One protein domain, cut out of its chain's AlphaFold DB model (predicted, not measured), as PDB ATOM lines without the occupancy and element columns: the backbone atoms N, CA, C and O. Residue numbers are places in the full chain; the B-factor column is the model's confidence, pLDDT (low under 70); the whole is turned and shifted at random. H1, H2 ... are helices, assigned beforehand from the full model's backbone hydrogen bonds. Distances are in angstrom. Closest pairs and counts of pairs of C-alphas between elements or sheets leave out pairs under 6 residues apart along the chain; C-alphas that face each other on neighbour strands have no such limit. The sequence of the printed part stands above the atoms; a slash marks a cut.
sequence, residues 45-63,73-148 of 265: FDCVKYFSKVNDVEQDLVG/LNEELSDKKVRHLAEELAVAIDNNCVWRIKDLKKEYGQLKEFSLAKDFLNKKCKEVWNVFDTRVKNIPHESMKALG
ATOM      1  N   PHE A  45      41.995  -5.775 135.947       86.44
ATOM      2  CA  PHE A  45      41.424  -4.683 135.180       86.44
ATOM      3  C   PHE A  45      42.262  -4.329 133.944       86.44
ATOM      4  O   PHE A  45      41.716  -4.245 132.847       86.44
ATOM      5  N   ASP A  46      43.586  -4.192 134.069       82.94
ATOM      6  CA  ASP A  46      44.463  -3.936 132.916       82.94
ATOM      7  C   ASP A  46      44.396  -5.074 131.886       82.94
ATOM      8  O   ASP A  46      44.455  -4.830 130.677       82.94
ATOM      9  N   CYS A  47      44.239  -6.316 132.355       82.50
ATOM     10  CA  CYS A  47      44.032  -7.478 131.495       82.50
ATOM     11  C   CYS A  47      42.705  -7.371 130.728       82.50
ATOM     12  O   CYS A  47      42.702  -7.461 129.500       82.50
ATOM     13  N   VAL A  48      41.595  -7.111 131.424       82.88
ATOM     14  CA  VAL A  48      40.271  -6.931 130.801       82.88
ATOM     15  C   VAL A  48      40.293  -5.776 129.803       82.88
ATOM     16  O   VAL A  48      39.789  -5.918 128.691       82.88
ATOM     17  N   LYS A  49      40.927  -4.654 130.154       82.25
ATOM     18  CA  LYS A  49      41.036  -3.470 129.298       82.25
ATOM     19  C   LYS A  49      41.822  -3.753 128.020       82.25
ATOM     20  O   LYS A  49      41.468  -3.245 126.959       82.25
ATOM     21  N   TYR A  50      42.884  -4.555 128.104       79.44
ATOM     22  CA  TYR A  50      43.631  -4.995 126.927       79.44
ATOM     23  C   TYR A  50      42.737  -5.793 125.971       79.44
ATOM     24  O   TYR A  50      42.642  -5.438 124.799       79.44
ATOM     25  N   PHE A  51      42.034  -6.816 126.468       74.94
ATOM     26  CA  PHE A  51      41.156  -7.637 125.627       74.94
ATOM     27  C   PHE A  51      39.933  -6.868 125.112       74.94
ATOM     28  O   PHE A  51      39.523  -7.069 123.974       74.94
ATOM     29  N   SER A  52      39.399  -5.939 125.903       74.75
ATOM     30  CA  SER A  52      38.295  -5.072 125.483       74.75
ATOM     31  C   SER A  52      38.701  -4.180 124.312       74.75
ATOM     32  O   SER A  52      37.989  -4.134 123.318       74.75
ATOM     33  N   LYS A  53      39.894  -3.568 124.365       72.56
ATOM     34  CA  LYS A  53      40.435  -2.775 123.248       72.56
ATOM     35  C   LYS A  53      40.671  -3.599 121.987       72.56
ATOM     36  O   LYS A  53      40.423  -3.100 120.899       72.56
ATOM     37  N   VAL A  54      41.170  -4.829 122.123       68.81
ATOM     38  CA  VAL A  54      41.361  -5.730 120.974       68.81
ATOM     39  C   VAL A  54      40.016  -6.022 120.300       68.81
ATOM     40  O   VAL A  54      39.929  -5.933 119.079       68.81
ATOM     41  N   ASN A  55      38.966  -6.276 121.085       66.50
ATOM     42  CA  ASN A  55      37.625  -6.544 120.558       66.50
ATOM     43  C   ASN A  55      36.920  -5.290 120.002       66.50
ATOM     44  O   ASN A  55      36.183  -5.402 119.028       66.50
ATOM     45  N   ASP A  56      37.128  -4.102 120.583       63.41
ATOM     46  CA  ASP A  56      36.581  -2.843 120.044       63.41
ATOM     47  C   ASP A  56      37.213  -2.507 118.683       63.41
ATOM     48  O   ASP A  56      36.507  -2.188 117.731       63.41
ATOM     49  N   VAL A  57      38.539  -2.658 118.565       59.47
ATOM     50  CA  VAL A  57      39.261  -2.459 117.297       59.47
ATOM     51  C   VAL A  57      38.775  -3.436 116.226       59.47
ATOM     52  O   VAL A  57      38.679  -3.059 115.067       59.47
ATOM     53  N   GLU A  58      38.435  -4.673 116.589       54.69
ATOM     54  CA  GLU A  58      37.862  -5.634 115.645       54.69
ATOM     55  C   GLU A  58      36.434  -5.257 115.220       54.69
ATOM     56  O   GLU A  58      36.141  -5.303 114.029       54.69
ATOM     57  N   GLN A  59      35.565  -4.834 116.152       55.97
ATOM     58  CA  GLN A  59      34.199  -4.385 115.837       55.97
ATOM     59  C   GLN A  59      34.189  -3.184 114.882       55.97
ATOM     60  O   GLN A  59      33.369  -3.144 113.963       55.97
ATOM     61  N   ASP A  60      35.137  -2.262 115.050       54.19
ATOM     62  CA  ASP A  60      35.333  -1.117 114.156       54.19
ATOM     63  C   ASP A  60      35.955  -1.514 112.798       54.19
ATOM     64  O   ASP A  60      35.822  -0.786 111.814       54.19
ATOM     65  N   LEU A  61      36.612  -2.680 112.719       50.84
ATOM     66  CA  LEU A  61      37.232  -3.237 111.509       50.84
ATOM     67  C   LEU A  61      36.383  -4.326 110.827       50.84
ATOM     68  O   LEU A  61      36.843  -4.922 109.847       50.84
ATOM     69  N   VAL A  62      35.149  -4.587 111.282       45.44
ATOM     70  CA  VAL A  62      34.227  -5.535 110.630       45.44
ATOM     71  C   VAL A  62      33.988  -5.089 109.183       45.44
ATOM     72  O   VAL A  62      33.279  -4.122 108.916       45.44
ATOM     73  N   GLY A  63      34.604  -5.807 108.239       44.00
ATOM     74  CA  GLY A  63      34.570  -5.508 106.802       44.00
ATOM     75  C   GLY A  63      35.917  -5.119 106.181       44.00
ATOM     76  O   GLY A  63      35.991  -4.985 104.961       44.00
ATOM     77  N   LEU A  73      41.445 -13.605 119.262       50.78
ATOM     78  CA  LEU A  73      40.104 -13.138 119.566       50.78
ATOM     79  C   LEU A  73      39.603 -13.840 120.818       50.78
ATOM     80  O   LEU A  73      39.759 -15.054 120.976       50.78
ATOM     81  N   ASN A  74      38.998 -13.066 121.716       60.75
ATOM     82  CA  ASN A  74      38.282 -13.645 122.834       60.75
ATOM     83  C   ASN A  74      36.784 -13.475 122.615       60.75
ATOM     84  O   ASN A  74      36.214 -12.432 122.951       60.75
ATOM     85  N   GLU A  75      36.168 -14.522 122.064       62.00
ATOM     86  CA  GLU A  75      34.727 -14.606 121.816       62.00
ATOM     87  C   GLU A  75      33.906 -14.291 123.080       62.00
ATOM     88  O   GLU A  75      32.828 -13.705 122.977       62.00
ATOM     89  N   GLU A  76      34.439 -14.585 124.277       66.25
ATOM     90  CA  GLU A  76      33.774 -14.338 125.565       66.25
ATOM     91  C   GLU A  76      33.546 -12.841 125.839       66.25
ATOM     92  O   GLU A  76      32.573 -12.488 126.496       66.25
ATOM     93  N   LEU A  77      34.399 -11.953 125.315       69.50
ATOM     94  CA  LEU A  77      34.322 -10.494 125.500       69.50
ATOM     95  C   LEU A  77      33.786  -9.755 124.259       69.50
ATOM     96  O   LEU A  77      33.949  -8.535 124.133       69.50
ATOM     97  N   SER A  78      33.197 -10.468 123.299       70.94
ATOM     98  CA  SER A  78      32.615  -9.863 122.089       70.94
ATOM     99  C   SER A  78      31.399  -8.977 122.407       70.94
ATOM    100  O   SER A  78      31.185  -7.944 121.769       70.94
ATOM    101  N   ASP A  79      30.645  -9.324 123.450       79.69
ATOM    102  CA  ASP A  79      29.491  -8.569 123.936       79.69
ATOM    103  C   ASP A  79      29.925  -7.400 124.843       79.69
ATOM    104  O   ASP A  79      30.600  -7.578 125.861       79.69
ATOM    105  N   LYS A  80      29.482  -6.183 124.498       83.38
ATOM    106  CA  LYS A  80      29.768  -4.941 125.234       83.38
ATOM    107  C   LYS A  80      29.322  -4.995 126.700       83.38
ATOM    108  O   LYS A  80      29.988  -4.430 127.568       83.38
ATOM    109  N   LYS A  81      28.213  -5.672 126.997       86.19
ATOM    110  CA  LYS A  81      27.695  -5.839 128.358       86.19
ATOM    111  C   LYS A  81      28.550  -6.815 129.162       86.19
ATOM    112  O   LYS A  81      28.792  -6.569 130.341       86.19
ATOM    113  N   VAL A  82      29.076  -7.865 128.522       87.38
ATOM    114  CA  VAL A  82      30.059  -8.764 129.151       87.38
ATOM    115  C   VAL A  82      31.357  -8.013 129.444       87.38
ATOM    116  O   VAL A  82      31.876  -8.140 130.551       87.38
ATOM    117  N   ARG A  83      31.842  -7.174 128.512       86.56
ATOM    118  CA  ARG A  83      33.022  -6.312 128.734       86.56
ATOM    119  C   ARG A  83      32.842  -5.414 129.952       86.56
ATOM    120  O   ARG A  83      33.674  -5.438 130.852       86.56
ATOM    121  N   HIS A  84      31.727  -4.690 130.015       88.81
ATOM    122  CA  HIS A  84      31.442  -3.793 131.132       88.81
ATOM    123  C   HIS A  84      31.390  -4.533 132.478       88.81
ATOM    124  O   HIS A  84      32.043  -4.121 133.436       88.81
ATOM    125  N   LEU A  85      30.686  -5.668 132.542       90.56
ATOM    126  CA  LEU A  85      30.625  -6.485 133.758       90.56
ATOM    127  C   LEU A  85      32.001  -7.037 134.152       90.56
ATOM    128  O   LEU A  85      32.339  -7.042 135.334       90.56
ATOM    129  N   ALA A  86      32.805  -7.484 133.184       90.88
ATOM    130  CA  ALA A  86      34.159  -7.963 133.436       90.88
ATOM    131  C   ALA A  86      35.061  -6.849 133.987       90.88
ATOM    132  O   ALA A  86      35.838  -7.104 134.906       90.88
ATOM    133  N   GLU A  87      34.938  -5.619 133.479       91.62
ATOM    134  CA  GLU A  87      35.676  -4.455 133.979       91.62
ATOM    135  C   GLU A  87      35.290  -4.119 135.422       91.62
ATOM    136  O   GLU A  87      36.168  -4.011 136.279       91.62
ATOM    137  N   GLU A  88      33.993  -4.008 135.725       92.31
ATOM    138  CA  GLU A  88      33.528  -3.677 137.077       92.31
ATOM    139  C   GLU A  88      33.906  -4.752 138.106       92.31
ATOM    140  O   GLU A  88      34.375  -4.440 139.207       92.31
ATOM    141  N   LEU A  89      33.739  -6.027 137.741       93.06
ATOM    142  CA  LEU A  89      34.142  -7.153 138.579       93.06
ATOM    143  C   LEU A  89      35.660  -7.178 138.777       93.06
ATOM    144  O   LEU A  89      36.113  -7.431 139.892       93.06
ATOM    145  N   ALA A  90      36.452  -6.875 137.745       91.25
ATOM    146  CA  ALA A  90      37.903  -6.844 137.864       91.25
ATOM    147  C   ALA A  90      38.397  -5.735 138.792       91.25
ATOM    148  O   ALA A  90      39.193  -6.020 139.682       91.25
ATOM    149  N   VAL A  91      37.850  -4.519 138.687       92.50
ATOM    150  CA  VAL A  91      38.157  -3.424 139.625       92.50
ATOM    151  C   VAL A  91      37.800  -3.814 141.062       92.50
ATOM    152  O   VAL A  91      38.551  -3.527 141.997       92.50
ATOM    153  N   ALA A  92      36.661  -4.478 141.269       89.88
ATOM    154  CA  ALA A  92      36.249  -4.926 142.594       89.88
ATOM    155  C   ALA A  92      37.138  -6.058 143.150       89.88
ATOM    156  O   ALA A  92      37.357  -6.122 144.364       89.88
ATOM    157  N   ILE A  93      37.679  -6.928 142.290       90.44
ATOM    158  CA  ILE A  93      38.663  -7.949 142.679       90.44
ATOM    159  C   ILE A  93      40.007  -7.298 143.000       90.44
ATOM    160  O   ILE A  93      40.518  -7.531 144.088       90.44
ATOM    161  N   ASP A  94      40.548  -6.456 142.118       88.25
ATOM    162  CA  ASP A  94      41.848  -5.798 142.305       88.25
ATOM    163  C   ASP A  94      41.899  -4.987 143.615       88.25
ATOM    164  O   ASP A  94      42.923  -4.966 144.296       88.25
ATOM    165  N   ASN A  95      40.774  -4.384 144.020       89.50
ATOM    166  CA  ASN A  95      40.642  -3.640 145.280       89.50
ATOM    167  C   ASN A  95      40.207  -4.495 146.490       89.50
ATOM    168  O   ASN A  95      39.953  -3.948 147.562       89.50
ATOM    169  N   ASN A  96      40.054  -5.816 146.332       89.06
ATOM    170  CA  ASN A  96      39.515  -6.735 147.345       89.06
ATOM    171  C   ASN A  96      38.180  -6.258 147.978       89.06
ATOM    172  O   ASN A  96      37.915  -6.421 149.171       89.06
ATOM    173  N   CYS A  97      37.323  -5.642 147.158       92.38
ATOM    174  CA  CYS A  97      36.055  -5.031 147.537       92.38
ATOM    175  C   CYS A  97      34.871  -6.029 147.536       92.38
ATOM    176  O   CYS A  97      34.079  -6.101 146.592       92.38
ATOM    177  N   VAL A  98      34.714  -6.788 148.626       93.12
ATOM    178  CA  VAL A  98      33.690  -7.851 148.758       93.12
ATOM    179  C   VAL A  98      32.252  -7.345 148.601       93.12
ATOM    180  O   VAL A  98      31.407  -8.042 148.036       93.12
ATOM    181  N   TRP A  99      31.938  -6.156 149.125       94.19
ATOM    182  CA  TRP A  99      30.577  -5.616 149.066       94.19
ATOM    183  C   TRP A  99      30.170  -5.306 147.622       94.19
ATOM    184  O   TRP A  99      29.089  -5.716 147.206       94.19
ATOM    185  N   ARG A 100      31.076  -4.728 146.817       93.75
ATOM    186  CA  ARG A 100      30.804  -4.422 145.407       93.75
ATOM    187  C   ARG A 100      30.568  -5.692 144.593       93.75
ATOM    188  O   ARG A 100      29.647  -5.725 143.786       93.75
ATOM    189  N   ILE A 101      31.325  -6.761 144.856       92.81
ATOM    190  CA  ILE A 101      31.085  -8.078 144.241       92.81
ATOM    191  C   ILE A 101      29.686  -8.608 144.581       92.81
ATOM    192  O   ILE A 101      28.991  -9.136 143.711       92.81
ATOM    193  N   LYS A 102      29.250  -8.478 145.841       93.25
ATOM    194  CA  LYS A 102      27.915  -8.924 146.270       93.25
ATOM    195  C   LYS A 102      26.801  -8.110 145.617       93.25
ATOM    196  O   LYS A 102      25.795  -8.705 145.237       93.25
ATOM    197  N   ASP A 103      26.983  -6.804 145.469       94.62
ATOM    198  CA  ASP A 103      26.007  -5.931 144.814       94.62
ATOM    199  C   ASP A 103      25.878  -6.266 143.328       94.62
ATOM    200  O   ASP A 103      24.775  -6.544 142.862       94.62
ATOM    201  N   LEU A 104      27.003  -6.405 142.619       93.19
ATOM    202  CA  LEU A 104      27.016  -6.820 141.211       93.19
ATOM    203  C   LEU A 104      26.366  -8.193 141.010       93.19
ATOM    204  O   LEU A 104      25.631  -8.408 140.050       93.19
ATOM    205  N   LYS A 105      26.584  -9.126 141.941       93.69
ATOM    206  CA  LYS A 105      25.943 -10.444 141.908       93.69
ATOM    207  C   LYS A 105      24.435 -10.374 142.169       93.69
ATOM    208  O   LYS A 105      23.699 -11.171 141.596       93.69
ATOM    209  N   LYS A 106      23.962  -9.462 143.022       94.12
ATOM    210  CA  LYS A 106      22.522  -9.243 143.243       94.12
ATOM    211  C   LYS A 106      21.854  -8.630 142.016       94.12
ATOM    212  O   LYS A 106      20.754  -9.043 141.673       94.12
ATOM    213  N   GLU A 107      22.514  -7.669 141.384       94.12
ATOM    214  CA  GLU A 107      21.966  -6.908 140.262       94.12
ATOM    215  C   GLU A 107      21.992  -7.710 138.953       94.12
ATOM    216  O   GLU A 107      21.006  -7.743 138.219       94.12
ATOM    217  N   TYR A 108      23.090  -8.424 138.690       92.94
ATOM    218  CA  TYR A 108      23.351  -9.050 137.392       92.94
ATOM    219  C   TYR A 108      23.528 -10.569 137.446       92.94
ATOM    220  O   TYR A 108      23.659 -11.202 136.402       92.94
ATOM    221  N   GLY A 109      23.517 -11.196 138.625       88.75
ATOM    222  CA  GLY A 109      23.922 -12.600 138.786       88.75
ATOM    223  C   GLY A 109      23.054 -13.643 138.074       88.75
ATOM    224  O   GLY A 109      23.499 -14.777 137.919       88.75
ATOM    225  N   GLN A 110      21.839 -13.286 137.646       91.88
ATOM    226  CA  GLN A 110      20.969 -14.160 136.844       91.88
ATOM    227  C   GLN A 110      21.202 -14.026 135.330       91.88
ATOM    228  O   GLN A 110      20.659 -14.809 134.555       91.88
ATOM    229  N   LEU A 111      21.992 -13.041 134.899       92.19
ATOM    230  CA  LEU A 111      22.280 -12.808 133.491       92.19
ATOM    231  C   LEU A 111      23.341 -13.782 132.975       92.19
ATOM    232  O   LEU A 111      24.335 -14.067 133.649       92.19
ATOM    233  N   LYS A 112      23.178 -14.230 131.729       91.12
ATOM    234  CA  LYS A 112      24.168 -15.072 131.043       91.12
ATOM    235  C   LYS A 112      25.508 -14.343 130.917       91.12
ATOM    236  O   LYS A 112      26.564 -14.941 131.101       91.12
ATOM    237  N   GLU A 113      25.452 -13.040 130.667       91.81
ATOM    238  CA  GLU A 113      26.593 -12.146 130.502       91.81
ATOM    239  C   GLU A 113      27.456 -12.079 131.767       91.81
ATOM    240  O   GLU A 113      28.681 -12.043 131.682       91.81
ATOM    241  N   PHE A 114      26.831 -12.143 132.948       92.12
ATOM    242  CA  PHE A 114      27.547 -12.199 134.220       92.12
ATOM    243  C   PHE A 114      28.326 -13.508 134.373       92.12
ATOM    244  O   PHE A 114      29.464 -13.495 134.839       92.12
ATOM    245  N   SER A 115      27.744 -14.638 133.953       90.75
ATOM    246  CA  SER A 115      28.449 -15.926 133.955       90.75
ATOM    247  C   SER A 115      29.649 -15.905 133.009       90.75
ATOM    248  O   SER A 115      30.733 -16.316 133.409       90.75
ATOM    249  N   LEU A 116      29.481 -15.370 131.795       90.06
ATOM    250  CA  LEU A 116      30.566 -15.249 130.816       90.06
ATOM    251  C   LEU A 116      31.704 -14.360 131.336       90.06
ATOM    252  O   LEU A 116      32.867 -14.757 131.279       90.06
ATOM    253  N   ALA A 117      31.374 -13.203 131.919       90.25
ATOM    254  CA  ALA A 117      32.361 -12.324 132.542       90.25
ATOM    255  C   ALA A 117      33.100 -13.042 133.681       90.25
ATOM    256  O   ALA A 117      34.328 -13.019 133.744       90.25
ATOM    257  N   LYS A 118      32.371 -13.734 134.563       92.38
ATOM    258  CA  LYS A 118      32.963 -14.509 135.658       92.38
ATOM    259  C   LYS A 118      33.912 -15.598 135.144       92.38
ATOM    260  O   LYS A 118      34.992 -15.756 135.711       92.38
ATOM    261  N   ASP A 119      33.529 -16.348 134.116       89.94
ATOM    262  CA  ASP A 119      34.338 -17.445 133.577       89.94
ATOM    263  C   ASP A 119      35.621 -16.928 132.918       89.94
ATOM    264  O   ASP A 119      36.705 -17.468 133.170       89.94
ATOM    265  N   PHE A 120      35.525 -15.824 132.170       88.56
ATOM    266  CA  PHE A 120      36.685 -15.113 131.637       88.56
ATOM    267  C   PHE A 120      37.639 -14.679 132.762       88.56
ATOM    268  O   PHE A 120      38.834 -14.996 132.739       88.56
ATOM    269  N   LEU A 121      37.110 -14.009 133.793       90.25
ATOM    270  CA  LEU A 121      37.905 -13.562 134.937       90.25
ATOM    271  C   LEU A 121      38.526 -14.746 135.682       90.25
ATOM    272  O   LEU A 121      39.681 -14.664 136.072       90.25
ATOM    273  N   ASN A 122      37.831 -15.876 135.827       89.12
ATOM    274  CA  ASN A 122      38.369 -17.063 136.497       89.12
ATOM    275  C   ASN A 122      39.619 -17.608 135.787       89.12
ATOM    276  O   ASN A 122      40.594 -17.984 136.441       89.12
ATOM    277  N   LYS A 123      39.620 -17.609 134.448       85.38
ATOM    278  CA  LYS A 123      40.794 -17.990 133.648       85.38
ATOM    279  C   LYS A 123      41.938 -16.997 133.862       85.38
ATOM    280  O   LYS A 123      43.053 -17.402 134.186       85.38
ATOM    281  N   LYS A 124      41.652 -15.697 133.753       85.69
ATOM    282  CA  LYS A 124      42.670 -14.641 133.862       85.69
ATOM    283  C   LYS A 124      43.209 -14.441 135.271       85.69
ATOM    284  O   LYS A 124      44.394 -14.161 135.416       85.69
ATOM    285  N   CYS A 125      42.418 -14.702 136.306       85.31
ATOM    286  CA  CYS A 125      42.872 -14.665 137.691       85.31
ATOM    287  C   CYS A 125      44.038 -15.629 137.944       85.31
ATOM    288  O   CYS A 125      44.949 -15.288 138.690       85.31
ATOM    289  N   LYS A 126      44.035 -16.813 137.317       80.56
ATOM    290  CA  LYS A 126      45.119 -17.800 137.456       80.56
ATOM    291  C   LYS A 126      46.413 -17.351 136.775       80.56
ATOM    292  O   LYS A 126      47.494 -17.695 137.240       80.56
ATOM    293  N   GLU A 127      46.297 -16.585 135.691       79.75
ATOM    294  CA  GLU A 127      47.436 -16.005 134.970       79.75
ATOM    295  C   GLU A 127      48.016 -14.797 135.722       79.75
ATOM    296  O   GLU A 127      49.231 -14.685 135.873       79.75
ATOM    297  N   VAL A 128      47.147 -13.899 136.199       81.56
ATOM    298  CA  VAL A 128      47.522 -12.646 136.873       81.56
ATOM    299  C   VAL A 128      48.026 -12.897 138.292       81.56
ATOM    300  O   VAL A 128      49.095 -12.420 138.668       81.56
ATOM    301  N   TRP A 129      47.282 -13.678 139.075       81.44
ATOM    302  CA  TRP A 129      47.649 -14.060 140.434       81.44
ATOM    303  C   TRP A 129      48.037 -15.529 140.471       81.44
ATOM    304  O   TRP A 129      47.357 -16.362 141.076       81.44
ATOM    305  N   ASN A 130      49.144 -15.847 139.808       79.81
ATOM    306  CA  ASN A 130      49.728 -17.172 139.903       79.81
ATOM    307  C   ASN A 130      50.222 -17.415 141.337       79.81
ATOM    308  O   ASN A 130      51.212 -16.829 141.768       79.81
ATOM    309  N   VAL A 131      49.551 -18.312 142.064       80.25
ATOM    310  CA  VAL A 131      49.879 -18.637 143.461       80.25
ATOM    311  C   VAL A 131      51.277 -19.235 143.628       80.25
ATOM    312  O   VAL A 131      51.819 -19.201 144.727       80.25
ATOM    313  N   PHE A 132      51.883 -19.771 142.565       78.38
ATOM    314  CA  PHE A 132      53.244 -20.311 142.596       78.38
ATOM    315  C   PHE A 132      54.326 -19.256 142.339       78.38
ATOM    316  O   PHE A 132      55.502 -19.533 142.573       78.38
ATOM    317  N   ASP A 133      53.960 -18.064 141.862       77.00
ATOM    318  CA  ASP A 133      54.910 -16.971 141.677       77.00
ATOM    319  C   ASP A 133      55.075 -16.205 142.995       77.00
ATOM    320  O   ASP A 133      54.200 -15.458 143.424       77.00
ATOM    321  N   THR A 134      56.229 -16.370 143.638       69.69
ATOM    322  CA  THR A 134      56.553 -15.745 144.932       69.69
ATOM    323  C   THR A 134      56.664 -14.219 144.870       69.69
ATOM    324  O   THR A 134      56.730 -13.556 145.907       69.69
ATOM    325  N   ARG A 135      56.685 -13.635 143.665       75.44
ATOM    326  CA  ARG A 135      56.642 -12.180 143.462       75.44
ATOM    327  C   ARG A 135      55.227 -11.627 143.606       75.44
ATOM    328  O   ARG A 135      55.074 -10.441 143.895       75.44
ATOM    329  N   VAL A 136      54.206 -12.465 143.411       75.06
ATOM    330  CA  VAL A 136      52.802 -12.096 143.596       75.06
ATOM    331  C   VAL A 136      52.505 -12.049 145.091       75.06
ATOM    332  O   VAL A 136      52.691 -13.030 145.809       75.06
ATOM    333  N   LYS A 137      52.036 -10.891 145.554       74.81
ATOM    334  CA  LYS A 137      51.653 -10.636 146.948       74.81
ATOM    335  C   LYS A 137      50.249 -10.053 147.000       74.81
ATOM    336  O   LYS A 137      49.792  -9.471 146.017       74.81
ATOM    337  N   ASN A 138      49.607 -10.149 148.164       77.94
ATOM    338  CA  ASN A 138      48.296  -9.553 148.438       77.94
ATOM    339  C   ASN A 138      47.207 -10.017 147.456       77.94
ATOM    340  O   ASN A 138      46.469  -9.205 146.900       77.94
ATOM    341  N   ILE A 139      47.117 -11.329 147.226       84.50
ATOM    342  CA  ILE A 139      46.058 -11.905 146.394       84.50
ATOM    343  C   ILE A 139      44.692 -11.574 147.031       84.50
ATOM    344  O   ILE A 139      44.501 -11.828 148.225       84.50
ATOM    345  N   PRO A 140      43.722 -11.027 146.272       86.56
ATOM    346  CA  PRO A 140      42.430 -10.594 146.807       86.56
ATOM    347  C   PRO A 140      41.466 -11.779 147.005       86.56
ATOM    348  O   PRO A 140      40.423 -11.895 146.353       86.56
ATOM    349  N   HIS A 141      41.833 -12.689 147.912       85.31
ATOM    350  CA  HIS A 141      41.126 -13.950 148.157       85.31
ATOM    351  C   HIS A 141      39.649 -13.756 148.524       85.31
ATOM    352  O   HIS A 141      38.804 -14.525 148.069       85.31
ATOM    353  N   GLU A 142      39.317 -12.729 149.309       87.81
ATOM    354  CA  GLU A 142      37.950 -12.509 149.792       87.81
ATOM    355  C   GLU A 142      37.000 -12.104 148.659       87.81
ATOM    356  O   GLU A 142      35.914 -12.677 148.522       87.81
ATOM    357  N   SER A 143      37.415 -11.173 147.794       89.00
ATOM    358  CA  SER A 143      36.630 -10.798 146.612       89.00
ATOM    359  C   SER A 143      36.507 -11.935 145.603       89.00
ATOM    360  O   SER A 143      35.408 -12.185 145.100       89.00
ATOM    361  N   MET A 144      37.601 -12.657 145.333       89.56
ATOM    362  CA  MET A 144      37.572 -13.821 144.440       89.56
ATOM    363  C   MET A 144      36.588 -14.878 144.953       89.56
ATOM    364  O   MET A 144      35.699 -15.317 144.218       89.56
ATOM    365  N   LYS A 145      36.667 -15.214 146.246       89.50
ATOM    366  CA  LYS A 145      35.771 -16.171 146.903       89.50
ATOM    367  C   LYS A 145      34.313 -15.718 146.862       89.50
ATOM    368  O   LYS A 145      33.437 -16.537 146.587       89.50
ATOM    369  N   ALA A 146      34.034 -14.431 147.079       88.62
ATOM    370  CA  ALA A 146      32.679 -13.882 146.999       88.62
ATOM    371  C   ALA A 146      32.060 -14.030 145.595       88.62
ATOM    372  O   ALA A 146      30.861 -14.314 145.467       88.62
ATOM    373  N   LEU A 147      32.880 -13.902 144.546       89.62
ATOM    374  CA  LEU A 147      32.470 -14.119 143.156       89.62
ATOM    375  C   LEU A 147      32.390 -15.614 142.781       89.62
ATOM    376  O   LEU A 147      31.756 -15.986 141.792       89.62
ATOM    377  N   GLY A 148      32.977 -16.491 143.598       86.19
ATOM    378  CA  GLY A 148      33.092 -17.922 143.321       86.19
ATOM    379  C   GLY A 148      34.208 -18.242 142.326       86.19
ATOM    380  O   GLY A 148      34.063 -19.165 141.526       86.19
TER     381      GLY A 148
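This is residues 45 to 63 and 73 to 148 of the 265 residues of an uncharacterized protein of Candidatus Gastranaerophilales bacterium HUM_1 (UniProt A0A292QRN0). H1, H2 and H3 lie side by side in a row with H2 in the middle; H4, crossing H2, and short H5, packed on H3, cover one side of it. The 95 printed residues include five named helices, H1 to H5, and no named strand: all helix. The whole is compact but flat, 44 by 33 by 16 A, radius of gyration of the C-alphas 13.7 A.

Start at H1, residues 45 to 60; its residues 45 to 52 alone touch the hub H2, residues 80 to 94, closest at C-alphas 45 and 90, 4.9 A. H2 and H3, residues 98 to 108, form a helical hairpin, closest at C-alphas 92 and 100, 6.1 A. H4, residues 112 to 128, touches H2 at a steep tilt of 45 degrees, closest at C-alphas 86 and 117, 4.8 A. H5, residues 141 to 147, touches H3, closest at C-alphas 143 and 98, 4.7 A. Every O i to N i+4 pair is within hydrogen-bond range in H1, H2, H3 and H5, and 11 of 13 in H4.

Find C-alpha 45 at (41.424, -4.683, 135.180); H1 runs 22.2 A from there. H2 spans 20.9 A and H4 24.2 A; H5 ends at (32.470, -14.119, 143.156).

Residues 64 to 72 are cut out, a 15.9 A gap between C-alphas 63 and 73. H4 to H5 is a long link. Confidence is under 70 at residues 54 to 63, 73 to 77 and 134.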